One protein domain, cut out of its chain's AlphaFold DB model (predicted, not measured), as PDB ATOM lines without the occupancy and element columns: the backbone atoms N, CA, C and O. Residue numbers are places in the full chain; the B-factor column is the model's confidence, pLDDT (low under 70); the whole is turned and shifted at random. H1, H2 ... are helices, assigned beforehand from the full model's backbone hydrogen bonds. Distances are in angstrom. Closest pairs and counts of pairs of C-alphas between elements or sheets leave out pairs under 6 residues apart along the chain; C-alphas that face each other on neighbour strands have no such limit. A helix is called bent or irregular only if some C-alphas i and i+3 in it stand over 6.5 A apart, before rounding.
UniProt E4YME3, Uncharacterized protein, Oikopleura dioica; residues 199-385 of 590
ATOM      1  N   GLU A 199      12.163 -36.187 -23.253       70.06
ATOM      2  CA  GLU A 199      13.243 -37.153 -23.033       70.06
ATOM      3  C   GLU A 199      12.703 -38.581 -22.892       70.06
ATOM      4  O   GLU A 199      13.107 -39.476 -23.637       70.06
ATOM      5  N   ASN A 200      11.708 -38.782 -22.027       75.94
ATOM      6  CA  ASN A 200      11.074 -40.085 -21.843       75.94
ATOM      7  C   ASN A 200      10.416 -40.606 -23.135       75.94
ATOM      8  O   ASN A 200      10.512 -41.797 -23.438       75.94
ATOM      9  N   GLU A 201       9.788 -39.735 -23.931       76.00
ATOM     10  CA  GLU A 201       9.197 -40.107 -25.224       76.00
ATOM     11  C   GLU A 201      10.258 -40.468 -26.280       76.00
ATOM     12  O   GLU A 201      10.079 -41.446 -27.010       76.00
ATOM     13  N   LEU A 202      11.377 -39.737 -26.351       64.38
ATOM     14  CA  LEU A 202      12.485 -40.042 -27.267       64.38
ATOM     15  C   LEU A 202      13.144 -41.384 -26.932       64.38
ATOM     16  O   LEU A 202      13.391 -42.193 -27.833       64.38
ATOM     17  N   ILE A 203      13.380 -41.644 -25.643       70.69
ATOM     18  CA  ILE A 203      13.923 -42.917 -25.154       70.69
ATOM     19  C   ILE A 203      12.955 -44.060 -25.477       70.69
ATOM     20  O   ILE A 203      13.369 -45.066 -26.057       70.69
ATOM     21  N   ALA A 204      11.663 -43.894 -25.179       73.62
ATOM     22  CA  ALA A 204      10.643 -44.909 -25.444       73.62
ATOM     23  C   ALA A 204      10.510 -45.257 -26.938       73.62
ATOM     24  O   ALA A 204      10.188 -46.393 -27.282       73.62
ATOM     25  N   GLN A 205      10.784 -44.305 -27.836       70.31
ATOM     26  CA  GLN A 205      10.744 -44.512 -29.289       70.31
ATOM     27  C   GLN A 205      12.057 -45.061 -29.875       70.31
ATOM     28  O   GLN A 205      12.156 -45.231 -31.091       70.31
ATOM     29  N   GLY A 206      13.075 -45.333 -29.049       55.28
ATOM     30  CA  GLY A 206      14.398 -45.751 -29.525       55.28
ATOM     31  C   GLY A 206      15.139 -44.650 -30.295       55.28
ATOM     32  O   GLY A 206      16.086 -44.930 -31.027       55.28
ATOM     33  N   LEU A 207      14.711 -43.394 -30.136       56.53
ATOM     34  CA  LEU A 207      15.322 -42.205 -30.729       56.53
ATOM     35  C   LEU A 207      16.363 -41.569 -29.800       56.53
ATOM     36  O   LEU A 207      16.778 -40.437 -30.037       56.53
ATOM     37  N   SER A 208      16.837 -42.299 -28.785       56.69
ATOM     38  CA  SER A 208      17.917 -41.859 -27.890       56.69
ATOM     39  C   SER A 208      19.186 -41.454 -28.649       56.69
ATOM     40  O   SER A 208      19.908 -40.576 -28.205       56.69
ATOM     41  N   ILE A 209      19.410 -42.002 -29.849       49.53
ATOM     42  CA  ILE A 209      20.501 -41.604 -30.756       49.53
ATOM     43  C   ILE A 209      20.422 -40.123 -31.180       49.53
ATOM     44  O   ILE A 209      21.449 -39.517 -31.471       49.53
ATOM     45  N   LEU A 210      19.226 -39.523 -31.229       53.44
ATOM     46  CA  LEU A 210      19.049 -38.097 -31.538       53.44
ATOM     47  C   LEU A 210      19.272 -37.200 -30.312       53.44
ATOM     48  O   LEU A 210      19.444 -35.987 -30.465       53.44
ATOM     49  N   GLN A 211      19.271 -37.784 -29.111       57.50
ATOM     50  CA  GLN A 211      19.497 -37.099 -27.848       57.50
ATOM     51  C   GLN A 211      20.973 -37.228 -27.475       57.50
ATOM     52  O   GLN A 211      21.418 -38.198 -26.873       57.50
ATOM     53  N   ILE A 212      21.742 -36.233 -27.905       65.06
ATOM     54  CA  ILE A 212      23.200 -36.241 -27.748       65.06
ATOM     55  C   ILE A 212      23.612 -35.541 -26.441       65.06
ATOM     56  O   ILE A 212      24.603 -35.926 -25.829       65.06
ATOM     57  N   ILE A 213      22.835 -34.548 -25.989       78.38
ATOM     58  CA  ILE A 213      23.096 -33.791 -24.758       78.38
ATOM     59  C   ILE A 213      22.073 -34.184 -23.675       78.38
ATOM     60  O   ILE A 213      20.867 -34.089 -23.934       78.38
ATOM     61  N   PRO A 214      22.516 -34.600 -22.473       73.75
ATOM     62  CA  PRO A 214      21.626 -34.943 -21.366       73.75
ATOM     63  C   PRO A 214      20.942 -33.702 -20.770       73.75
ATOM     64  O   PRO A 214      21.507 -32.605 -20.736       73.75
ATOM     65  N   ASN A 215      19.712 -33.867 -20.278       78.75
ATOM     66  CA  ASN A 215      18.923 -32.792 -19.667       78.75
ATOM     67  C   ASN A 215      19.213 -32.657 -18.159       78.75
ATOM     68  O   ASN A 215      18.352 -32.847 -17.303       78.75
ATOM     69  N   GLU A 216      20.454 -32.313 -17.832       78.88
ATOM     70  CA  GLU A 216      20.890 -32.047 -16.456       78.88
ATOM     71  C   GLU A 216      20.780 -30.549 -16.116       78.88
ATOM     72  O   GLU A 216      20.824 -29.712 -17.023       78.88
ATOM     73  N   PRO A 217      20.651 -30.159 -14.831       74.12
ATOM     74  CA  PRO A 217      20.527 -28.752 -14.436       74.12
ATOM     75  C   PRO A 217      21.679 -27.881 -14.957       74.12
ATOM     76  O   PRO A 217      21.425 -26.779 -15.451       74.12
ATOM     77  N   ASP A 218      22.905 -28.407 -14.940       77.88
ATOM     78  CA  ASP A 218      24.101 -27.719 -15.437       77.88
ATOM     79  C   ASP A 218      24.133 -27.652 -16.974       77.88
ATOM     80  O   ASP A 218      24.616 -26.681 -17.562       77.88
ATOM     81  N   ASN A 219      23.513 -28.633 -17.638       82.69
ATOM     82  CA  ASN A 219      23.501 -28.775 -19.095       82.69
ATOM     83  C   ASN A 219      22.231 -28.238 -19.773       82.69
ATOM     84  O   ASN A 219      22.108 -28.240 -21.003       82.69
ATOM     85  N   ARG A 220      21.292 -27.694 -18.991       81.00
ATOM     86  CA  ARG A 220      19.955 -27.298 -19.447       81.00
ATOM     87  C   ARG A 220      19.985 -26.326 -20.626       81.00
ATOM     88  O   ARG A 220      19.187 -26.452 -21.551       81.00
ATOM     89  N   LYS A 221      20.906 -25.354 -20.621       87.12
ATOM     90  CA  LYS A 221      21.059 -24.386 -21.723       87.12
ATOM     91  C   LYS A 221      21.398 -25.089 -23.041       87.12
ATOM     92  O   LYS A 221      20.804 -24.766 -24.065       87.12
ATOM     93  N   TYR A 222      22.330 -26.039 -23.011       86.38
ATOM     94  CA  TYR A 222      22.800 -26.746 -24.200       86.38
ATOM     95  C   TYR A 222      21.729 -27.682 -24.753       86.38
ATOM     96  O   TYR A 222      21.485 -27.676 -25.960       86.38
ATOM     97  N   PHE A 223      21.020 -28.380 -23.861       83.44
ATOM     98  CA  PHE A 223      19.859 -29.188 -24.221       83.44
ATOM     99  C   PHE A 223      18.818 -28.356 -24.981       83.44
ATOM    100  O   PHE A 223      18.432 -28.713 -26.093       83.44
ATOM    101  N   TRP A 224      18.410 -27.199 -24.446       85.81
ATOM    102  CA  TRP A 224      17.429 -26.336 -25.115       85.81
ATOM    103  C   TRP A 224      17.906 -25.815 -26.467       85.81
ATOM    104  O   TRP A 224      17.108 -25.755 -27.403       85.81
ATOM    105  N   THR A 225      19.186 -25.464 -26.592       87.69
ATOM    106  CA  THR A 225      19.757 -25.073 -27.883       87.69
ATOM    107  C   THR A 225      19.650 -26.221 -28.885       87.69
ATOM    108  O   THR A 225      19.109 -26.017 -29.969       87.69
ATOM    109  N   GLN A 226      20.067 -27.441 -28.529       85.62
ATOM    110  CA  GLN A 226      19.939 -28.608 -29.410       85.62
ATOM    111  C   GLN A 226      18.483 -28.868 -29.811       85.62
ATOM    112  O   GLN A 226      18.203 -29.040 -30.999       85.62
ATOM    113  N   GLN A 227      17.555 -28.858 -28.849       84.38
ATOM    114  CA  GLN A 227      16.136 -29.075 -29.130       84.38
ATOM    115  C   GLN A 227      15.574 -28.002 -30.062       84.38
ATOM    116  O   GLN A 227      14.832 -28.321 -30.984       84.38
ATOM    117  N   PHE A 228      15.970 -26.741 -29.885       88.56
ATOM    118  CA  PHE A 228      15.582 -25.665 -30.791       88.56
ATOM    119  C   PHE A 228      16.034 -25.943 -32.233       88.56
ATOM    120  O   PHE A 228      15.210 -25.895 -33.149       88.56
ATOM    121  N   PHE A 229      17.309 -26.292 -32.440       87.94
ATOM    122  CA  PHE A 229      17.837 -26.633 -33.767       87.94
ATOM    123  C   PHE A 229      17.092 -27.817 -34.397       87.94
ATOM    124  O   PHE A 229      16.683 -27.748 -35.559       87.94
ATOM    125  N   LEU A 230      16.887 -28.880 -33.618       84.25
ATOM    126  CA  LEU A 230      16.246 -30.110 -34.068       84.25
ATOM    127  C   LEU A 230      14.770 -29.888 -34.420       84.25
ATOM    128  O   LEU A 230      14.341 -30.272 -35.507       84.25
ATOM    129  N   VAL A 231      14.006 -29.214 -33.555       84.19
ATOM    130  CA  VAL A 231      12.584 -28.920 -33.783       84.19
ATOM    131  C   VAL A 231      12.402 -28.048 -35.018       84.19
ATOM    132  O   VAL A 231      11.608 -28.395 -35.890       84.19
ATOM    133  N   VAL A 232      13.159 -26.951 -35.140       87.19
ATOM    134  CA  VAL A 232      13.051 -26.058 -36.303       87.19
ATOM    135  C   VAL A 232      13.342 -26.830 -37.589       87.19
ATOM    136  O   VAL A 232      12.537 -26.805 -38.522       87.19
ATOM    137  N   ALA A 233      14.449 -27.571 -37.636       85.94
ATOM    138  CA  ALA A 233      14.819 -28.329 -38.819       85.94
ATOM    139  C   ALA A 233      13.789 -29.422 -39.164       85.94
ATOM    140  O   ALA A 233      13.381 -29.527 -40.321       85.94
ATOM    141  N   LEU A 234      13.289 -30.178 -38.180       83.62
ATOM    142  CA  LEU A 234      12.250 -31.189 -38.397       83.62
ATOM    143  C   LEU A 234      10.931 -30.578 -38.884       83.62
ATOM    144  O   LEU A 234      10.309 -31.139 -39.787       83.62
ATOM    145  N   CYS A 235      10.506 -29.427 -38.354       84.94
ATOM    146  CA  CYS A 235       9.289 -28.744 -38.799       84.94
ATOM    147  C   CYS A 235       9.359 -28.346 -40.281       84.94
ATOM    148  O   CYS A 235       8.419 -28.603 -41.039       84.94
ATOM    149  N   PHE A 236      10.473 -27.760 -40.727       85.69
ATOM    150  CA  PHE A 236      10.645 -27.398 -42.138       85.69
ATOM    151  C   PHE A 236      10.785 -28.633 -43.032       85.69
ATOM    152  O   PHE A 236      10.156 -28.702 -44.091       85.69
ATOM    153  N   SER A 237      11.539 -29.639 -42.590       87.62
ATOM    154  CA  SER A 237      11.745 -30.877 -43.339       87.62
ATOM    155  C   SER A 237      10.454 -31.680 -43.517       87.62
ATOM    156  O   SER A 237      10.151 -32.129 -44.623       87.62
ATOM    157  N   THR A 238       9.645 -31.821 -42.468       81.88
ATOM    158  CA  THR A 238       8.335 -32.493 -42.542       81.88
ATOM    159  C   THR A 238       7.355 -31.725 -43.424       81.88
ATOM    160  O   THR A 238       6.705 -32.334 -44.278       81.88
ATOM    161  N   SER A 239       7.304 -30.394 -43.301       84.62
ATOM    162  CA  SER A 239       6.483 -29.532 -44.163       84.62
ATOM    163  C   SER A 239       6.859 -29.686 -45.641       84.62
ATOM    164  O   SER A 239       5.984 -29.833 -46.496       84.62
ATOM    165  N   PHE A 240       8.160 -29.725 -45.939       87.38
ATOM    166  CA  PHE A 240       8.685 -29.947 -47.285       87.38
ATOM    167  C   PHE A 240       8.310 -31.328 -47.838       87.38
ATOM    168  O   PHE A 240       7.796 -31.432 -48.954       87.38
ATOM    169  N   ILE A 241       8.519 -32.392 -47.054       82.00
ATOM    170  CA  ILE A 241       8.168 -33.761 -47.451       82.00
ATOM    171  C   ILE A 241       6.666 -33.865 -47.723       82.00
ATOM    172  O   ILE A 241       6.269 -34.428 -48.744       82.00
ATOM    173  N   PHE A 242       5.829 -33.309 -46.846       84.81
ATOM    174  CA  PHE A 242       4.378 -33.333 -47.008       84.81
ATOM    175  C   PHE A 242       3.941 -32.602 -48.282       84.81
ATOM    176  O   PHE A 242       3.175 -33.152 -49.078       84.81
ATOM    177  N   TYR A 243       4.477 -31.401 -48.519       87.44
ATOM    178  CA  TYR A 243       4.188 -30.628 -49.724       87.44
ATOM    179  C   TYR A 243       4.573 -31.385 -51.001       87.44
ATOM    180  O   TYR A 243       3.752 -31.525 -51.912       87.44
ATOM    181  N   ASN A 244       5.797 -31.915 -51.068       82.38
ATOM    182  CA  ASN A 244       6.268 -32.628 -52.255       82.38
ATOM    183  C   ASN A 244       5.499 -33.923 -52.485       82.38
ATOM    184  O   ASN A 244       5.119 -34.212 -53.615       82.38
ATOM    185  N   THR A 245       5.191 -34.666 -51.422       82.88
ATOM    186  CA  THR A 245       4.404 -35.901 -51.527       82.88
ATOM    187  C   THR A 245       3.011 -35.625 -52.079       82.88
ATOM    188  O   THR A 245       2.511 -36.392 -52.902       82.88
ATOM    189  N   ARG A 246       2.390 -34.514 -51.660       85.19
ATOM    190  CA  ARG A 246       1.084 -34.084 -52.170       85.19
ATOM    191  C   ARG A 246       1.150 -33.644 -53.633       85.19
ATOM    192  O   ARG A 246       0.209 -33.909 -54.371       85.19
ATOM    193  N   THR A 247       2.235 -32.989 -54.041       83.00
ATOM    194  CA  THR A 247       2.369 -32.388 -55.380       83.00
ATOM    195  C   THR A 247       2.839 -33.397 -56.432       83.00
ATOM    196  O   THR A 247       2.269 -33.476 -57.514       83.00
ATOM    197  N   PHE A 248       3.845 -34.211 -56.108       82.06
ATOM    198  CA  PHE A 248       4.527 -35.116 -57.045       82.06
ATOM    199  C   PHE A 248       4.229 -36.605 -56.790       82.06
ATOM    200  O   PHE A 248       4.744 -37.482 -57.485       82.06
ATOM    201  N   GLY A 249       3.406 -36.920 -55.787       84.00
ATOM    202  CA  GLY A 249       2.984 -38.282 -55.469       84.00
ATOM    203  C   GLY A 249       4.007 -39.102 -54.671       84.00
ATOM    204  O   GLY A 249       5.067 -38.628 -54.263       84.00
ATOM    205  N   LYS A 250       3.682 -40.383 -54.437       78.62
ATOM    206  CA  LYS A 250       4.373 -41.268 -53.471       78.62
ATOM    207  C   LYS A 250       5.853 -41.541 -53.786       78.62
ATOM    208  O   LYS A 250       6.624 -41.803 -52.868       78.62
ATOM    209  N   LEU A 251       6.259 -41.485 -55.056       74.50
ATOM    210  CA  LEU A 251       7.656 -41.694 -55.470       74.50
ATOM    211  C   LEU A 251       8.577 -40.538 -55.043       74.50
ATOM    212  O   LEU A 251       9.763 -40.759 -54.810       74.50
ATOM    213  N   SER A 252       8.033 -39.331 -54.865       78.69
ATOM    214  CA  SER A 252       8.800 -38.152 -54.439       78.69
ATOM    215  C   SER A 252       9.186 -38.168 -52.956       78.69
ATOM    216  O   SER A 252      10.082 -37.422 -52.555       78.69
ATOM    217  N   VAL A 253       8.565 -39.040 -52.151       74.12
ATOM    218  CA  VAL A 253       8.826 -39.163 -50.707       74.12
ATOM    219  C   VAL A 253      10.298 -39.460 -50.454       74.12
ATOM    220  O   VAL A 253      10.902 -38.830 -49.598       74.12
ATOM    221  N   LEU A 254      10.898 -40.375 -51.224       72.31
ATOM    222  CA  LEU A 254      12.285 -40.792 -51.012       72.31
ATOM    223  C   LEU A 254      13.275 -39.659 -51.318       72.31
ATOM    224  O   LEU A 254      14.174 -39.395 -50.525       72.31
ATOM    225  N   SER A 255      13.079 -38.950 -52.435       75.44
ATOM    226  CA  SER A 255      13.909 -37.787 -52.780       75.44
ATOM    227  C   SER A 255      13.719 -36.647 -51.784       75.44
ATOM    228  O   SER A 255      14.678 -35.950 -51.459       75.44
ATOM    229  N   SER A 256      12.494 -36.458 -51.294       82.94
ATOM    230  CA  SER A 256      12.187 -35.409 -50.324       82.94
ATOM    231  C   SER A 256      12.779 -35.726 -48.961       82.94
ATOM    232  O   SER A 256      13.326 -34.837 -48.326       82.94
ATOM    233  N   LEU A 257      12.736 -36.993 -48.546       78.50
ATOM    234  CA  LEU A 257      13.400 -37.470 -47.340       78.50
ATOM    235  C   LEU A 257      14.905 -37.212 -47.433       78.50
ATOM    236  O   LEU A 257      15.482 -36.669 -46.504       78.50
ATOM    237  N   PHE A 258      15.536 -37.529 -48.566       77.06
ATOM    238  CA  PHE A 258      16.970 -37.301 -48.734       77.06
ATOM    239  C   PHE A 258      17.329 -35.808 -48.678       77.06
ATOM    240  O   PHE A 258      18.215 -35.418 -47.926       77.06
ATOM    241  N   LEU A 259      16.606 -34.957 -49.413       80.69
ATOM    242  CA  LEU A 259      16.850 -33.509 -49.424       80.69
ATOM    243  C   LEU A 259      16.548 -32.837 -48.079       80.69
ATOM    244  O   LEU A 259      17.209 -31.870 -47.725       80.69
ATOM    245  N   ALA A 260      15.562 -33.335 -47.336       82.75
ATOM    246  CA  ALA A 260      15.115 -32.712 -46.098       82.75
ATOM    247  C   ALA A 260      15.828 -33.253 -44.849       82.75
ATOM    248  O   ALA A 260      16.026 -32.509 -43.893       82.75
ATOM    249  N   VAL A 261      16.200 -34.537 -44.832       78.25
ATOM    250  CA  VAL A 261      16.742 -35.219 -43.644       78.25
ATOM    251  C   VAL A 261      18.266 -35.298 -43.657       78.25
ATOM    252  O   VAL A 261      18.876 -35.213 -42.601       78.25
ATOM    253  N   VAL A 262      18.922 -35.404 -44.816       78.38
ATOM    254  CA  VAL A 262      20.397 -35.462 -44.847       78.38
ATOM    255  C   VAL A 262      21.049 -34.191 -44.284       78.38
ATOM    256  O   VAL A 262      21.983 -34.328 -43.499       78.38
ATOM    257  N   PRO A 263      20.563 -32.970 -44.575       78.06
ATOM    258  CA  PRO A 263      21.168 -31.763 -44.011       78.06
ATOM    259  C   PRO A 263      21.045 -31.650 -42.483       78.06
ATOM    260  O   PRO A 263      21.880 -31.008 -41.856       78.06
ATOM    261  N   LEU A 264      20.061 -32.310 -41.854       78.62
ATOM    262  CA  LEU A 264      19.960 -32.381 -40.386       78.62
ATOM    263  C   LEU A 264      21.190 -33.060 -39.767       78.62
ATOM    264  O   LEU A 264      21.679 -32.616 -38.731       78.62
ATOM    265  N   ILE A 265      21.713 -34.097 -40.429       79.19
ATOM    266  CA  ILE A 265      22.921 -34.818 -39.998       79.19
ATOM    267  C   ILE A 265      24.151 -33.902 -40.062       79.19
ATOM    268  O   ILE A 265      25.098 -34.099 -39.311       79.19
ATOM    269  N   ASP A 266      24.127 -32.876 -40.912       78.62
ATOM    270  CA  ASP A 266      25.227 -31.923 -41.084       78.62
ATOM    271  C   ASP A 266      25.158 -30.716 -40.121       78.62
ATOM    272  O   ASP A 266      26.170 -30.072 -39.840       78.62
ATOM    273  N   ILE A 267      23.971 -30.415 -39.578       83.94
ATOM    274  CA  ILE A 267      23.748 -29.322 -38.609       83.94
ATOM    275  C   ILE A 267      24.099 -29.750 -37.175       83.94
ATOM    276  O   ILE A 267      24.523 -28.918 -36.374       83.94
ATOM    277  N   LEU A 268      23.930 -31.033 -36.839       80.06
ATOM    278  CA  LEU A 268      24.140 -31.546 -35.480       80.06
ATOM    279  C   LEU A 268      25.607 -31.528 -34.999       80.06
ATOM    280  O   LEU A 268      25.820 -31.129 -33.852       80.06
ATOM    281  N   PRO A 269      26.625 -31.895 -35.808       80.38
ATOM    282  CA  PRO A 269      28.012 -31.926 -35.345       80.38
ATOM    283  C   PRO A 269      28.524 -30.574 -34.810       80.38
ATOM    284  O   PRO A 269      29.106 -30.567 -33.731       80.38
ATOM    285  N   PRO A 270      28.254 -29.416 -35.450       82.19
ATOM    286  CA  PRO A 270      28.579 -28.104 -34.881       82.19
ATOM    287  C   PRO A 270      27.974 -27.831 -33.495       82.19
ATOM    288  O   PRO A 270      28.651 -27.288 -32.626       82.19
ATOM    289  N   VAL A 271      26.704 -28.202 -33.279       84.88
ATOM    290  CA  VAL A 271      26.015 -28.022 -31.985       84.88
ATOM    291  C   VAL A 271      26.655 -28.902 -30.918       84.88
ATOM    292  O   VAL A 271      26.795 -28.493 -29.767       84.88
ATOM    293  N   PHE A 272      27.070 -30.097 -31.316       80.88
ATOM    294  CA  PHE A 272      27.728 -31.034 -30.433       80.88
ATOM    295  C   PHE A 272      29.146 -30.586 -30.049       80.88
ATOM    296  O   PHE A 272      29.473 -30.535 -28.867       80.88
ATOM    297  N   VAL A 273      29.957 -30.180 -31.029       81.06
ATOM    298  CA  VAL A 273      31.296 -29.628 -30.777       81.06
ATOM    299  C   VAL A 273      31.199 -28.382 -29.901       81.06
ATOM    300  O   VAL A 273      32.016 -28.184 -29.009       81.06
ATOM    301  N   TRP A 274      30.173 -27.555 -30.114       88.00
ATOM    302  CA  TRP A 274      29.887 -26.439 -29.224       88.00
ATOM    303  C   TRP A 274      29.599 -26.895 -27.790       88.00
ATOM    304  O   TRP A 274      30.135 -26.299 -26.864       88.00
ATOM    305  N   TYR A 275      28.788 -27.932 -27.583       86.88
ATOM    306  CA  TYR A 275      28.524 -28.475 -26.250       86.88
ATOM    307  C   TYR A 275      29.806 -28.957 -25.564       86.88
ATOM    308  O   TYR A 275      30.165 -28.389 -24.535       86.88
ATOM    309  N   GLU A 276      30.539 -29.897 -26.173       82.12
ATOM    310  CA  GLU A 276      31.790 -30.423 -25.605       82.12
ATOM    311  C   GLU A 276      32.787 -29.308 -25.304       82.12
ATOM    312  O   GLU A 276      33.411 -29.299 -24.248       82.12
ATOM    313  N   TYR A 277      32.887 -28.314 -26.191       81.94
ATOM    314  CA  TYR A 277      33.783 -27.183 -25.994       81.94
ATOM    315  C   TYR A 277      33.484 -26.392 -24.718       81.94
ATOM    316  O   TYR A 277      34.399 -25.809 -24.152       81.94
ATOM    317  N   ASN A 278      32.235 -26.345 -24.253       84.56
ATOM    318  CA  ASN A 278      31.897 -25.610 -23.035       84.56
ATOM    319  C   ASN A 278      31.802 -26.487 -21.783       84.56
ATOM    320  O   ASN A 278      31.816 -25.936 -20.683       84.56
ATOM    321  N   THR A 279      31.645 -27.803 -21.925       83.75
ATOM    322  CA  THR A 279      31.350 -28.694 -20.793       83.75
ATOM    323  C   THR A 279      32.466 -29.675 -20.470       83.75
ATOM    324  O   THR A 279      32.502 -30.170 -19.348       83.75
ATOM    325  N   GLU A 280      33.370 -29.971 -21.408       80.88
ATOM    326  CA  GLU A 280      34.438 -30.948 -21.192       80.88
ATOM    327  C   GLU A 280      35.486 -30.403 -20.200       80.88
ATOM    328  O   GLU A 280      36.179 -29.429 -20.506       80.88
ATOM    329  N   PRO A 281      35.656 -31.013 -19.011       75.50
ATOM    330  CA  PRO A 281      36.608 -30.523 -18.013       75.50
ATOM    331  C   PRO A 281      38.071 -30.745 -18.419       75.50
ATOM    332  O   PRO A 281      38.961 -30.108 -17.861       75.50
ATOM    333  N   ASN A 282      38.321 -31.638 -19.380       69.31
ATOM    334  CA  ASN A 282      39.653 -32.057 -19.817       69.31
ATOM    335  C   ASN A 282      40.208 -31.232 -20.992       69.31
ATOM    336  O   ASN A 282      41.135 -31.667 -21.675       69.31
ATOM    337  N   LEU A 283      39.637 -30.059 -21.271       65.94
ATOM    338  CA  LEU A 283      40.127 -29.178 -22.326       65.94
ATOM    339  C   LEU A 283      41.540 -28.665 -22.012       65.94
ATOM    340  O   LEU A 283      41.826 -28.232 -20.897       65.94
ATOM    341  N   ALA A 284      42.405 -28.628 -23.031       64.44
ATOM    342  CA  ALA A 284      43.765 -28.090 -22.902       64.44
ATOM    343  C   ALA A 284      43.779 -26.608 -22.481       64.44
ATOM    344  O   ALA A 284      44.748 -26.115 -21.904       64.44
ATOM    345  N   VAL A 285      42.716 -25.880 -22.833       67.88
ATOM    346  CA  VAL A 285      42.552 -24.447 -22.599       67.88
ATOM    347  C   VAL A 285      41.107 -24.183 -22.197       67.88
ATOM    348  O   VAL A 285      40.195 -24.705 -22.838       67.88
ATOM    349  N   ASP A 286      40.914 -23.320 -21.197       73.75
ATOM    350  CA  ASP A 286      39.589 -22.859 -20.778       73.75
ATOM    351  C   ASP A 286      38.770 -22.359 -21.993       73.75
ATOM    352  O   ASP A 286      39.312 -21.694 -22.894       73.75
ATOM    353  N   PRO A 287      37.460 -22.660 -22.046       77.75
ATOM    354  CA  PRO A 287      36.611 -22.186 -23.119       77.75
ATOM    355  C   PRO A 287      36.569 -20.660 -23.182       77.75
ATOM    356  O   PRO A 287      36.547 -19.954 -22.177       77.75
ATOM    357  N   VAL A 288      36.533 -20.147 -24.406       79.38
ATOM    358  CA  VAL A 288      36.506 -18.728 -24.726       79.38
ATOM    359  C   VAL A 288      35.147 -18.407 -25.336       79.38
ATOM    360  O   VAL A 288      34.771 -18.967 -26.370       79.38
ATOM    361  N   ASP A 289      34.432 -17.464 -24.725       81.94
ATOM    362  CA  ASP A 289      33.033 -17.149 -25.048       81.94
ATOM    363  C   ASP A 289      32.794 -16.789 -26.520       81.94
ATOM    364  O   ASP A 289      31.781 -17.180 -27.108       81.94
ATOM    365  N   TRP A 290      33.719 -16.057 -27.151       79.25
ATOM    366  CA  TRP A 290      33.566 -15.666 -28.556       79.25
ATOM    367  C   TRP A 290      33.719 -16.861 -29.503       79.25
ATOM    368  O   TRP A 290      32.986 -16.942 -30.488       79.25
ATOM    369  N   VAL A 291      34.604 -17.816 -29.185       77.31
ATOM    370  CA  VAL A 291      34.763 -19.059 -29.959       77.31
ATOM    371  C   VAL A 291      33.489 -19.882 -29.834       77.31
ATOM    372  O   VAL A 291      32.894 -20.243 -30.844       77.31
ATOM    373  N   SER A 292      33.012 -20.074 -28.602       83.56
ATOM    374  CA  SER A 292      31.740 -20.741 -28.304       83.56
ATOM    375  C   SER A 292      30.574 -20.127 -29.095       83.56
ATOM    376  O   SER A 292      29.825 -20.832 -29.772       83.56
ATOM    377  N   SER A 293      30.479 -18.794 -29.111       83.44
ATOM    378  CA  SER A 293      29.461 -18.062 -29.875       83.44
ATOM    379  C   SER A 293      29.591 -18.267 -31.388       83.44
ATOM    380  O   SER A 293      28.577 -18.424 -32.069       83.44
ATOM    381  N   MET A 294      30.816 -18.307 -31.926       77.56
ATOM    382  CA  MET A 294      31.049 -18.584 -33.347       77.56
ATOM    383  C   MET A 294      30.620 -19.998 -33.748       77.56
ATOM    384  O   MET A 294      30.066 -20.160 -34.835       77.56
ATOM    385  N   LEU A 295      30.810 -21.005 -32.887       82.31
ATOM    386  CA  LEU A 295      30.377 -22.378 -33.172       82.31
ATOM    387  C   LEU A 295      28.849 -22.475 -33.306       82.31
ATOM    388  O   LEU A 295      28.341 -23.023 -34.287       82.31
ATOM    389  N   VAL A 296      28.106 -21.866 -32.372       86.75
ATOM    390  CA  VAL A 296      26.632 -21.790 -32.446       86.75
ATOM    391  C   VAL A 296      26.181 -20.993 -33.659       86.75
ATOM    392  O   VAL A 296      25.234 -21.385 -34.341       86.75
ATOM    393  N   PHE A 297      26.849 -19.873 -33.943       84.75
ATOM    394  CA  PHE A 297      26.544 -19.060 -35.113       84.75
ATOM    395  C   PHE A 297      26.728 -19.860 -36.409       84.75
ATOM    396  O   PHE A 297      25.856 -19.826 -37.273       84.75
ATOM    397  N   GLY A 298      27.801 -20.647 -36.517       82.62
ATOM    398  CA  GLY A 298      28.021 -21.567 -37.633       82.62
ATOM    399  C   GLY A 298      26.879 -22.574 -37.802       82.62
ATOM    400  O   GLY A 298      26.342 -22.714 -38.902       82.62
ATOM    401  N   ALA A 299      26.437 -23.203 -36.708       87.06
ATOM    402  CA  ALA A 299      25.275 -24.099 -36.714       87.06
ATOM    403  C   ALA A 299      23.995 -23.383 -37.185       87.06
ATOM    404  O   ALA A 299      23.221 -23.926 -37.978       87.06
ATOM    405  N   PHE A 300      23.783 -22.139 -36.743       86.75
ATOM    406  CA  PHE A 300      22.650 -21.310 -37.158       86.75
ATOM    407  C   PHE A 300      22.688 -20.979 -38.648       86.75
ATOM    408  O   PHE A 300      21.664 -21.090 -39.321       86.75
ATOM    409  N   VAL A 301      23.858 -20.633 -39.188       84.12
ATOM    410  CA  VAL A 301      24.033 -20.388 -40.625       84.12
ATOM    411  C   VAL A 301      23.718 -21.650 -41.433       84.12
ATOM    412  O   VAL A 301      23.011 -21.549 -42.437       84.12
ATOM    413  N   LYS A 302      24.145 -22.839 -40.976       86.56
ATOM    414  CA  LYS A 302      23.768 -24.118 -41.610       86.56
ATOM    415  C   LYS A 302      22.257 -24.344 -41.599       86.56
ATOM    416  O   LYS A 302      21.669 -24.638 -42.639       86.56
ATOM    417  N   LEU A 303      21.619 -24.170 -40.440       89.75
ATOM    418  CA  LEU A 303      20.170 -24.317 -40.294       89.75
ATOM    419  C   LEU A 303      19.413 -23.350 -41.210       89.75
ATOM    420  O   LEU A 303      18.482 -23.747 -41.909       89.75
ATOM    421  N   PHE A 304      19.826 -22.085 -41.229       86.00
ATOM    422  CA  PHE A 304      19.231 -21.070 -42.084       86.00
ATOM    423  C   PHE A 304      19.380 -21.429 -43.565       86.00
ATOM    424  O   PHE A 304      18.397 -21.376 -44.305       86.00
ATOM    425  N   ASN A 305      20.572 -21.857 -43.998       85.19
ATOM    426  CA  ASN A 305      20.800 -22.234 -45.390       85.19
ATOM    427  C   ASN A 305      19.964 -23.453 -45.808       85.19
ATOM    428  O   ASN A 305      19.426 -23.481 -46.916       85.19
ATOM    429  N   HIS A 306      19.784 -24.425 -44.907       87.88
ATOM    430  CA  HIS A 306      18.880 -25.557 -45.118       87.88
ATOM    431  C   HIS A 306      17.438 -25.092 -45.352       87.88
ATOM    432  O   HIS A 306      16.827 -25.436 -46.365       87.88
ATOM    433  N   ILE A 307      16.905 -24.236 -44.474       87.69
ATOM    434  CA  ILE A 307      15.540 -23.699 -44.598       87.69
ATOM    435  C   ILE A 307      15.366 -22.938 -45.918       87.69
ATOM    436  O   ILE A 307      14.396 -23.167 -46.643       87.69
ATOM    437  N   VAL A 308      16.313 -22.060 -46.255       85.56
ATOM    438  CA  VAL A 308      16.293 -21.284 -47.504       85.56
ATOM    439  C   VAL A 308      16.330 -22.209 -48.720       85.56
ATOM    440  O   VAL A 308      15.542 -22.027 -49.646       85.56
ATOM    441  N   THR A 309      17.170 -23.244 -48.695       85.12
ATOM    442  CA  THR A 309      17.252 -24.257 -49.756       85.12
ATOM    443  C   THR A 309      15.915 -24.964 -49.951       85.12
ATOM    444  O   THR A 309      15.440 -25.064 -51.083       85.12
ATOM    445  N   LEU A 310      15.254 -25.391 -48.869       87.94
ATOM    446  CA  LEU A 310      13.930 -26.012 -48.954       87.94
ATOM    447  C   LEU A 310      12.893 -25.050 -49.551       87.94
ATOM    448  O   LEU A 310      12.173 -25.433 -50.471       87.94
ATOM    449  N   ILE A 311      12.843 -23.793 -49.093       86.75
ATOM    450  CA  ILE A 311      11.921 -22.772 -49.628       86.75
ATOM    451  C   ILE A 311      12.157 -22.552 -51.126       86.75
ATOM    452  O   ILE A 311      11.202 -22.454 -51.902       86.75
ATOM    453  N   ILE A 312      13.421 -22.496 -51.545       85.19
ATOM    454  CA  ILE A 312      13.787 -22.264 -52.939       85.19
ATOM    455  C   ILE A 312      13.414 -23.460 -53.821       85.19
ATOM    456  O   ILE A 312      12.864 -23.297 -54.909       85.19
ATOM    457  N   VAL A 313      13.644 -24.683 -53.345       84.88
ATOM    458  CA  VAL A 313      13.225 -25.886 -54.073       84.88
ATOM    459  C   VAL A 313      11.700 -25.922 -54.233       84.88
ATOM    460  O   VAL A 313      11.216 -26.240 -55.314       84.88
ATOM    461  N   LEU A 314      10.943 -25.523 -53.206       83.94
ATOM    462  CA  LEU A 314       9.473 -25.486 -53.251       83.94
ATOM    463  C   LEU A 314       8.908 -24.454 -54.232       83.94
ATOM    464  O   LEU A 314       7.816 -24.646 -54.771       83.94
ATOM    465  N   ARG A 315       9.610 -23.337 -54.433       83.25
ATOM    466  CA  ARG A 315       9.149 -22.235 -55.290       83.25
ATOM    467  C   ARG A 315       9.600 -22.340 -56.748       83.25
ATOM    468  O   ARG A 315       9.084 -21.581 -57.565       83.25
ATOM    469  N   LYS A 316      10.482 -23.290 -57.081       79.88
ATOM    470  CA  LYS A 316      11.048 -23.484 -58.428       79.88
ATOM    471  C   LYS A 316      10.005 -23.471 -59.549       79.88
ATOM    472  O   LYS A 316      10.227 -22.835 -60.570       79.88
ATOM    473  N   ASP A 317       8.869 -24.131 -59.345       69.31
ATOM    474  CA  ASP A 317       7.877 -24.336 -60.409       69.31
ATOM    475  C   ASP A 317       6.880 -23.174 -60.563       69.31
ATOM    476  O   ASP A 317       6.005 -23.228 -61.419       69.31
ATOM    477  N   LYS A 318       6.967 -22.128 -59.727       70.19
ATOM    478  CA  LYS A 318       6.025 -20.992 -59.740       70.19
ATOM    479  C   LYS A 318       6.634 -19.682 -60.242       70.19
ATOM    480  O   LYS A 318       5.922 -18.686 -60.304       70.19
ATOM    481  N   SER A 319       7.931 -19.653 -60.542       61.09
ATOM    482  CA  SER A 319       8.677 -18.410 -60.762       61.09
ATOM    483  C   SER A 319       9.062 -18.188 -62.228       61.09
ATOM    484  O   SER A 319      10.225 -17.898 -62.509       61.09
ATOM    485  N   GLU A 320       8.122 -18.332 -63.166       61.44
ATOM    486  CA  GLU A 320       8.407 -18.075 -64.590       61.44
ATOM    487  C   GLU A 320       8.936 -16.642 -64.837       61.44
ATOM    488  O   GLU A 320       9.718 -16.451 -65.762       61.44
ATOM    489  N   ASP A 321       8.658 -15.687 -63.933       57.34
ATOM    490  CA  ASP A 321       9.006 -14.265 -64.108       57.34
ATOM    491  C   ASP A 321      10.043 -13.675 -63.121       57.34
ATOM    492  O   ASP A 321      10.419 -12.510 -63.252       57.34
ATOM    493  N   GLU A 322      10.573 -14.426 -62.145       74.88
ATOM    494  CA  GLU A 322      11.555 -13.875 -61.185       74.88
ATOM    495  C   GLU A 322      12.989 -14.321 -61.513       74.88
ATOM    496  O   GLU A 322      13.518 -15.291 -60.964       74.88
ATOM    497  N   THR A 323      13.667 -13.563 -62.379       75.25
ATOM    498  CA  THR A 323      15.095 -13.745 -62.723       75.25
ATOM    499  C   THR A 323      15.998 -13.877 -61.490       75.25
ATOM    500  O   THR A 323      16.900 -14.717 -61.477       75.25
ATOM    501  N   MET A 324      15.726 -13.123 -60.418       72.38
ATOM    502  CA  MET A 324      16.451 -13.231 -59.143       72.38
ATOM    503  C   MET A 324      16.296 -14.601 -58.482       72.38
ATOM    504  O   MET A 324      17.264 -15.137 -57.946       72.38
ATOM    505  N   PHE A 325      15.107 -15.197 -58.544       76.88
ATOM    506  CA  PHE A 325      14.842 -16.493 -57.936       76.88
ATOM    507  C   PHE A 325      15.557 -17.624 -58.685       76.88
ATOM    508  O   PHE A 325      16.142 -18.508 -58.062       76.88
ATOM    509  N   ILE A 326      15.597 -17.553 -60.019       74.00
ATOM    510  CA  ILE A 326      16.343 -18.503 -60.858       74.00
ATOM    511  C   ILE A 326      17.844 -18.432 -60.552       74.00
ATOM    512  O   ILE A 326      18.500 -19.471 -60.434       74.00
ATOM    513  N   ILE A 327      18.397 -17.224 -60.397       73.25
ATOM    514  CA  ILE A 327      19.804 -17.034 -60.012       73.25
ATOM    515  C   ILE A 327      20.052 -17.612 -58.615       73.25
ATOM    516  O   ILE A 327      21.010 -18.361 -58.430       73.25
ATOM    517  N   LEU A 328      19.176 -17.324 -57.650       73.94
ATOM    518  CA  LEU A 328      19.297 -17.815 -56.278       73.94
ATOM    519  C   LEU A 328      19.218 -19.349 -56.215       73.94
ATOM    520  O   LEU A 328      20.045 -19.979 -55.561       73.94
ATOM    521  N   TYR A 329      18.291 -19.960 -56.958       79.00
ATOM    522  CA  TYR A 329      18.190 -21.411 -57.123       79.00
ATOM    523  C   TYR A 329      19.474 -21.997 -57.711       79.00
ATOM    524  O   TYR A 329      20.023 -22.955 -57.165       79.00
ATOM    525  N   LYS A 330      19.993 -21.403 -58.791       72.94
ATOM    526  CA  LYS A 330      21.241 -21.859 -59.408       72.94
ATOM    527  C   LYS A 330      22.405 -21.781 -58.427       72.94
ATOM    528  O   LYS A 330      23.134 -22.749 -58.272       72.94
ATOM    529  N   VAL A 331      22.576 -20.663 -57.728       67.94
ATOM    530  CA  VAL A 331      23.705 -20.455 -56.809       67.94
ATOM    531  C   VAL A 331      23.610 -21.341 -55.562       67.94
ATOM    532  O   VAL A 331      24.604 -21.971 -55.191       67.94
ATOM    533  N   LEU A 332      22.438 -21.404 -54.922       71.94
ATOM    534  CA  LEU A 332      22.253 -22.089 -53.639       71.94
ATOM    535  C   LEU A 332      21.986 -23.587 -53.788       71.94
ATOM    536  O   LEU A 332      22.566 -24.376 -53.053       71.94
ATOM    537  N   VAL A 333      21.152 -23.994 -54.746       76.50
ATOM    538  CA  VAL A 333      20.717 -25.394 -54.885       76.50
ATOM    539  C   VAL A 333      21.571 -26.151 -55.898       76.50
ATOM    540  O   VAL A 333      21.989 -27.281 -55.636       76.50
ATOM    541  N   GLU A 334      21.825 -25.552 -57.065       72.75
ATOM    542  CA  GLU A 334      22.464 -26.247 -58.190       72.75
ATOM    543  C   GLU A 334      23.993 -26.249 -58.083       72.75
ATOM    544  O   GLU A 334      24.615 -27.309 -58.098       72.75
ATOM    545  N   TYR A 335      24.599 -25.074 -57.908       67.00
ATOM    546  CA  TYR A 335      26.039 -24.924 -57.704       67.00
ATOM    547  C   TYR A 335      26.459 -25.158 -56.255       67.00
ATOM    548  O   TYR A 335      27.649 -25.336 -55.999       67.00
ATOM    549  N   ARG A 336      25.500 -25.155 -55.319       69.00
ATOM    550  CA  ARG A 336      25.725 -25.373 -53.883       69.00
ATOM    551  C   ARG A 336      26.815 -24.479 -53.302       69.00
ATOM    552  O   ARG A 336      27.464 -24.868 -52.346       69.00
ATOM    553  N   ILE A 337      27.045 -23.289 -53.858       64.75
ATOM    554  CA  ILE A 337      28.227 -22.476 -53.521       64.75
ATOM    555  C   ILE A 337      28.256 -22.145 -52.034       64.75
ATOM    556  O   ILE A 337      29.306 -22.209 -51.407       64.75
ATOM    557  N   LEU A 338      27.097 -21.836 -51.456       63.75
ATOM    558  CA  LEU A 338      26.988 -21.486 -50.044       63.75
ATOM    559  C   LEU A 338      27.267 -22.701 -49.138       63.75
ATOM    560  O   LEU A 338      28.041 -22.584 -48.190       63.75
ATOM    561  N   ASP A 339      26.762 -23.883 -49.502       67.62
ATOM    562  CA  ASP A 339      27.083 -25.146 -48.818       67.62
ATOM    563  C   ASP A 339      28.559 -25.542 -48.996       67.62
ATOM    564  O   ASP A 339      29.241 -25.922 -48.048       67.62
ATOM    565  N   GLU A 340      29.080 -25.486 -50.224       66.38
ATOM    566  CA  GLU A 340      30.433 -25.943 -50.549       66.38
ATOM    567  C   GLU A 340      31.521 -25.009 -50.025       66.38
ATOM    568  O   GLU A 340      32.622 -25.485 -49.766       66.38
ATOM    569  N   PHE A 341      31.241 -23.709 -49.923       62.62
ATOM    570  CA  PHE A 341      32.229 -22.701 -49.559       62.62
ATOM    571  C   PHE A 341      32.082 -22.268 -48.103       62.62
ATOM    572  O   PHE A 341      32.994 -22.474 -47.311       62.62
ATOM    573  N   LEU A 342      30.930 -21.703 -47.725       64.19
ATOM    574  CA  LEU A 342      30.728 -21.143 -46.386       64.19
ATOM    575  C   LEU A 342      30.574 -22.241 -45.334       64.19
ATOM    576  O   LEU A 342      31.266 -22.206 -44.321       64.19
ATOM    577  N   LEU A 343      29.714 -23.235 -45.578       70.81
ATOM    578  CA  LEU A 343      29.447 -24.264 -44.567       70.81
ATOM    579  C   LEU A 343      30.624 -25.221 -44.397       70.81
ATOM    580  O   LEU A 343      31.008 -25.513 -43.270       70.81
ATOM    581  N   LYS A 344      31.278 -25.621 -45.493       69.81
ATOM    582  CA  LYS A 344      32.515 -26.408 -45.399       69.81
ATOM    583  C   LYS A 344      33.678 -25.646 -44.782       69.81
ATOM    584  O   LYS A 344      34.496 -26.272 -44.120       69.81
ATOM    585  N   ALA A 345      33.784 -24.333 -44.993       67.31
ATOM    586  CA  ALA A 345      34.790 -23.540 -44.294       67.31
ATOM    587  C   ALA A 345      34.524 -23.548 -42.785       67.31
ATOM    588  O   ALA A 345      35.469 -23.727 -42.026       67.31
ATOM    589  N   VAL A 346      33.257 -23.440 -42.364       67.44
ATOM    590  CA  VAL A 346      32.851 -23.592 -40.957       67.44
ATOM    591  C   VAL A 346      33.182 -24.988 -40.429       67.44
ATOM    592  O   VAL A 346      33.741 -25.086 -39.343       67.44
ATOM    593  N   ASP A 347      32.921 -26.053 -41.189       70.75
ATOM    594  CA  ASP A 347      33.257 -27.426 -40.786       70.75
ATOM    595  C   ASP A 347      34.757 -27.651 -40.664       70.75
ATOM    596  O   ASP A 347      35.226 -28.281 -39.724       70.75
ATOM    597  N   LEU A 348      35.533 -27.111 -41.597       66.88
ATOM    598  CA  LEU A 348      36.982 -27.233 -41.576       66.88
ATOM    599  C   LEU A 348      37.586 -26.398 -40.441       66.88
ATOM    600  O   LEU A 348      38.548 -26.829 -39.811       66.88
ATOM    601  N   TRP A 349      36.977 -25.252 -40.122       66.06
ATOM    602  CA  TRP A 349      37.270 -24.486 -38.912       66.06
ATOM    603  C   TRP A 349      36.938 -25.265 -37.646       66.06
ATOM    604  O   TRP A 349      37.765 -25.309 -36.746       66.06
ATOM    605  N   LEU A 350      35.761 -25.887 -37.581       66.75
ATOM    606  CA  LEU A 350      35.324 -26.729 -36.470       66.75
ATOM    607  C   LEU A 350      36.307 -27.870 -36.243       66.75
ATOM    608  O   LEU A 350      36.782 -28.031 -35.129       66.75
ATOM    609  N   VAL A 351      36.661 -28.603 -37.300       65.81
ATOM    610  CA  VAL A 351      37.669 -29.666 -37.267       65.81
ATOM    611  C   VAL A 351      39.002 -29.099 -36.786       65.81
ATOM    612  O   VAL A 351      39.554 -29.604 -35.820       65.81
ATOM    613  N   TYR A 352      39.503 -28.012 -37.367       63.78
ATOM    614  CA  TYR A 352      40.767 -27.414 -36.932       63.78
ATOM    615  C   TYR A 352      40.750 -26.984 -35.457       63.78
ATOM    616  O   TYR A 352      41.679 -27.303 -34.724       63.78
ATOM    617  N   PHE A 353      39.695 -26.306 -34.999       62.44
ATOM    618  CA  PHE A 353      39.530 -25.922 -33.595       62.44
ATOM    619  C   PHE A 353      39.453 -27.140 -32.681       62.44
ATOM    620  O   PHE A 353      40.030 -27.125 -31.594       62.44
ATOM    621  N   TYR A 354      38.767 -28.186 -33.134       65.31
ATOM    622  CA  TYR A 354      38.649 -29.441 -32.420       65.31
ATOM    623  C   TYR A 354      40.026 -30.095 -32.248       65.31
ATOM    624  O   TYR A 354      40.483 -30.299 -31.129       65.31
ATOM    625  N   PHE A 355      40.757 -30.302 -33.344       63.12
ATOM    626  CA  PHE A 355      42.103 -30.879 -33.322       63.12
ATOM    627  C   PHE A 355      43.111 -30.000 -32.559       63.12
ATOM    628  O   PHE A 355      43.933 -30.524 -31.820       63.12
ATOM    629  N   ALA A 356      43.032 -28.671 -32.658       62.53
ATOM    630  CA  ALA A 356      43.987 -27.771 -32.009       62.53
ATOM    631  C   ALA A 356      43.766 -27.585 -30.494       62.53
ATOM    632  O   ALA A 356      44.691 -27.153 -29.808       62.53
ATOM    633  N   ARG A 357      42.560 -27.851 -29.964       60.38
ATOM    634  CA  ARG A 357      42.241 -27.649 -28.532       60.38
ATOM    635  C   ARG A 357      41.880 -28.906 -27.750       60.38
ATOM    636  O   ARG A 357      42.028 -28.883 -26.530       60.38
ATOM    637  N   PHE A 358      41.429 -29.971 -28.413       53.78
ATOM    638  CA  PHE A 358      41.073 -31.234 -27.758       53.78
ATOM    639  C   PHE A 358      42.176 -32.293 -27.817       53.78
ATOM    640  O   PHE A 358      42.125 -33.245 -27.046       53.78
ATOM    641  N   LEU A 359      43.197 -32.148 -28.670       53.69
ATOM    642  CA  LEU A 359      44.361 -33.039 -28.630       53.69
ATOM    643  C   LEU A 359      45.384 -32.529 -27.619       53.69
ATOM    644  O   LEU A 359      46.424 -31.972 -27.967       53.69
ATOM    645  N   VAL A 360      45.099 -32.773 -26.342       52.50
ATOM    646  CA  VAL A 360      46.188 -32.989 -25.390       52.50
ATOM    647  C   VAL A 360      46.808 -34.336 -25.760       52.50
ATOM    648  O   VAL A 360      46.096 -35.327 -25.923       52.50
ATOM    649  N   HIS A 361      48.124 -34.398 -25.956       47.53
ATOM    650  CA  HIS A 361      48.776 -35.667 -26.280       47.53
ATOM    651  C   HIS A 361      48.405 -36.753 -25.255       47.53
ATOM    652  O   HIS A 361      48.551 -36.560 -24.048       47.53
ATOM    653  N   GLY A 362      47.901 -37.888 -25.750       46.88
ATOM    654  CA  GLY A 362      47.528 -39.050 -24.940       46.88
ATOM    655  C   GLY A 362      46.101 -39.067 -24.375       46.88
ATOM    656  O   GLY A 362      45.734 -40.072 -23.770       46.88
ATOM    657  N   SER A 363      45.274 -38.029 -24.563       52.78
ATOM    658  CA  SER A 363      43.862 -38.095 -24.150       52.78
ATOM    659  C   SER A 363      43.024 -38.920 -25.140       52.78
ATOM    660  O   SER A 363      43.164 -38.731 -26.353       52.78
ATOM    661  N   PRO A 364      42.135 -39.814 -24.666       51.03
ATOM    662  CA  PRO A 364      41.252 -40.572 -25.544       51.03
ATOM    663  C   PRO A 364      40.323 -39.629 -26.313       51.03
ATOM    664  O   PRO A 364      39.728 -38.714 -25.748       51.03
ATOM    665  N   VAL A 365      40.198 -39.861 -27.618       53.78
ATOM    666  CA  VAL A 365      39.320 -39.084 -28.499       53.78
ATOM    667  C   VAL A 365      37.856 -39.419 -28.184       53.78
ATOM    668  O   VAL A 365      37.495 -40.596 -28.131       53.78
ATOM    669  N   SER A 366      37.000 -38.408 -27.993       54.69
ATOM    670  CA  SER A 366      35.586 -38.639 -27.664       54.69
ATOM    671  C   SER A 366      34.853 -39.378 -28.797       54.69
ATOM    672  O   SER A 366      35.115 -39.148 -29.984       54.69
ATOM    673  N   ASN A 367      33.880 -40.232 -28.449       52.88
ATOM    674  CA  ASN A 367      33.052 -40.974 -29.416       52.88
ATOM    675  C   ASN A 367      32.400 -40.069 -30.463       52.88
ATOM    676  O   ASN A 367      32.181 -40.460 -31.610       52.88
ATOM    677  N   ALA A 368      32.088 -38.844 -30.084       51.78
ATOM    678  CA  ALA A 368      31.393 -37.938 -30.957       51.78
ATOM    679  C   ALA A 368      32.314 -37.215 -31.950       51.78
ATOM    680  O   ALA A 368      31.859 -36.840 -33.031       51.78
ATOM    681  N   THR A 369      33.625 -37.184 -31.690       56.56
ATOM    682  CA  THR A 369      34.638 -36.913 -32.722       56.56
ATOM    683  C   THR A 369      34.526 -37.912 -33.870       56.56
ATOM    684  O   THR A 369      34.470 -37.529 -35.039       56.56
ATOM    685  N   TYR A 370      34.446 -39.206 -33.544       54.19
ATOM    686  CA  TYR A 370      34.312 -40.258 -34.550       54.19
ATOM    687  C   TYR A 370      32.995 -40.132 -35.311       54.19
ATOM    688  O   TYR A 370      32.980 -40.289 -36.531       54.19
ATOM    689  N   ILE A 371      31.905 -39.779 -34.622       53.59
ATOM    690  CA  ILE A 371      30.613 -39.501 -35.261       53.59
ATOM    691  C   ILE A 371      30.721 -38.292 -36.198       53.59
ATOM    692  O   ILE A 371      30.233 -38.368 -37.321       53.59
ATOM    693  N   SER A 372      31.390 -37.211 -35.793       56.44
ATOM    694  CA  SER A 372      31.596 -36.017 -36.622       56.44
ATOM    695  C   SER A 372      32.404 -36.327 -37.886       56.44
ATOM    696  O   SER A 372      31.987 -35.982 -38.995       56.44
ATOM    697  N   ILE A 373      33.508 -37.072 -37.756       55.72
ATOM    698  CA  ILE A 373      34.324 -37.528 -38.893       55.72
ATOM    699  C   ILE A 373      33.504 -38.438 -39.812       55.72
ATOM    700  O   ILE A 373      33.501 -38.247 -41.031       55.72
ATOM    701  N   LEU A 374      32.763 -39.397 -39.248       57.03
ATOM    702  CA  LEU A 374      31.918 -40.314 -40.010       57.03
ATOM    703  C   LEU A 374      30.798 -39.570 -40.749       57.03
ATOM    704  O   LEU A 374      30.567 -39.833 -41.928       57.03
ATOM    705  N   CYS A 375      30.129 -38.618 -40.096       52.09
ATOM    706  CA  CYS A 375      29.093 -37.786 -40.706       52.09
ATOM    707  C   CYS A 375      29.677 -36.941 -41.839       52.09
ATOM    708  O   CYS A 375      29.140 -36.941 -42.946       52.09
ATOM    709  N   THR A 376      30.832 -36.313 -41.609       57.62
ATOM    710  CA  THR A 376      31.555 -35.544 -42.629       57.62
ATOM    711  C   THR A 376      31.919 -36.427 -43.824       57.62
ATOM    712  O   THR A 376      31.751 -36.023 -44.977       57.62
ATOM    713  N   PHE A 377      32.367 -37.661 -43.584       52.84
ATOM    714  CA  PHE A 377      32.659 -38.629 -44.639       52.84
ATOM    715  C   PHE A 377      31.399 -39.021 -45.423       52.84
ATOM    716  O   PHE A 377      31.405 -38.970 -46.654       52.84
ATOM    717  N   LEU A 378      30.298 -39.347 -44.736       55.56
ATOM    718  CA  LEU A 378      29.020 -39.716 -45.356       55.56
ATOM    719  C   LEU A 378      28.441 -38.584 -46.215       55.56
ATOM    720  O   LEU A 378      28.000 -38.832 -47.337       55.56
ATOM    721  N   VAL A 379      28.490 -37.339 -45.732       56.31
ATOM    722  CA  VAL A 379      28.025 -36.150 -46.468       56.31
ATOM    723  C   VAL A 379      28.877 -35.899 -47.718       56.31
ATOM    724  O   VAL A 379      28.360 -35.497 -48.765       56.31
ATOM    725  N   ASN A 380      30.181 -36.180 -47.653       53.06
ATOM    726  CA  ASN A 380      31.098 -36.010 -48.782       53.06
ATOM    727  C   ASN A 380      31.152 -37.212 -49.736       53.06
ATOM    728  O   ASN A 380      31.623 -37.062 -50.869       53.06
ATOM    729  N   LEU A 381      30.622 -38.371 -49.337       52.69
ATOM    730  CA  LEU A 381      30.627 -39.607 -50.119       52.69
ATOM    731  C   LEU A 381      30.110 -39.423 -51.560       52.69
ATOM    732  O   LEU A 381      30.789 -39.885 -52.477       52.69
ATOM    733  N   PRO A 382      29.006 -38.696 -51.840       50.66
ATOM    734  CA  PRO A 382      28.538 -38.497 -53.214       50.66
ATOM    735  C   PRO A 382      29.543 -37.738 -54.088       50.66
ATOM    736  O   PRO A 382      29.654 -38.007 -55.284       50.66
ATOM    737  N   ARG A 383      30.305 -36.803 -53.504       55.16
ATOM    738  CA  ARG A 383      31.351 -36.060 -54.222       55.16
ATOM    739  C   ARG A 383      32.568 -36.932 -54.473       55.16
ATOM    740  O   ARG A 383      33.107 -36.879 -55.571       55.16
ATOM    741  N   ILE A 384      32.958 -37.751 -53.496       51.25
ATOM    742  CA  ILE A 384      34.028 -38.744 -53.654       51.25
ATOM    743  C   ILE A 384      33.654 -39.712 -54.778       51.25
ATOM    744  O   ILE A 384      34.439 -39.909 -55.697       51.25
ATOM    745  N   VAL A 385      32.421 -40.222 -54.782       51.75
ATOM    746  CA  VAL A 385      31.903 -41.095 -55.842       51.75
ATOM    747  C   VAL A 385      31.860 -40.374 -57.192       51.75
ATOM    748  O   VAL A 385      32.273 -40.954 -58.188       51.75
TER     749      VAL A 385
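Overview. This is residues 199 to 385 of the 590 residues of an uncharacterized protein of Oikopleura dioica (UniProt E4YME3). Five long helices, H2, H3, H4, H6 and H7, make an up-and-down bundle, each running against the one before it, with H3 near its middle. The short H5 slants at one end of the bundle between H4 and H6, and the small H1 lies off to the side, touching no helix. The printed part has 187 residues with seven named helices, H1 to H7 in order, and no named strand; the class is all helix. It is compact, with a radius of gyration of the C-alphas of 18.2 A and spans of 57 by 38 by 32 A.

Arrangement. H1, residues 199 to 204, is apart from H2, residues 220 to 248. H2 and H3, residues 252 to 279, form a helical hairpin; they touch at a shallow tilt of 9 degrees, the closest C-alphas, of Ser 237 and Ala 260, being 4.7 A apart. H3 and H4, residues 289 to 318, form another helical hairpin at a shallow tilt of 10 degrees, closest at the C-alphas of Pro 270 and Ala 299, 5.5 A. H3 and H4 are the hubs, each touching four helices. H4 touches H2 with residues 300 to 314 alone, the same way at a shallow tilt of 11 degrees; the C-alphas of Phe 236 and Ile 307, the closest, are 6.6 A apart. H5, residues 323 to 334, touches H4 at a steep tilt of 60 degrees, closest at the C-alphas of Ile 312 and Tyr 329, 6.1 A. H5 and H6, residues 337 to 358, touch only at the corner, closest at the C-alphas of Val 331 and Ile 337, 5.9 A. H6 touches H4 at a shallow tilt of 23 degrees, opposite ways, closest at the C-alphas of Gly 298 and Val 346, 6.2 A. H7, residues 367 to 385, touches H3 at 37 degrees, only just a steep tilt, closest at the C-alphas of Pro 269 and Ser 372, 5.6 A. H6 and H7 are near each other. Every O i to N i+4 pair is within hydrogen-bond range in H1, H2 and H5; the counts are 17 of 24 in H3, 24 of 26 in H4, 16 of 18 in H6 and 13 of 15 in H7.

Along the chain. H1 begins at C-alpha 199 (13.243, -37.153, -23.033). H2 measures 41.4 A, H3 41.6 A, H4 44.1 A, H6 30.1 A and H7 26.5 A. H4 is irregular, C-alphas 314 and 317 being 7.4 A apart, and so is H7, with C-alphas 379 and 382 7.2 A apart and a kink of 39 degrees near residue 379. H7 ends at C-alpha 385 (31.903, -41.095, -55.842).

Size, cuts and confidence. The two C-alphas farthest apart, of Asp 321 and Gly 362, are 60.3 A apart. The printed part has no cut, and H1 to H2 is a long link. Mean pLDDT of the printed part is 73.3, and 66 residues are under 70, among them residues 348 to 385.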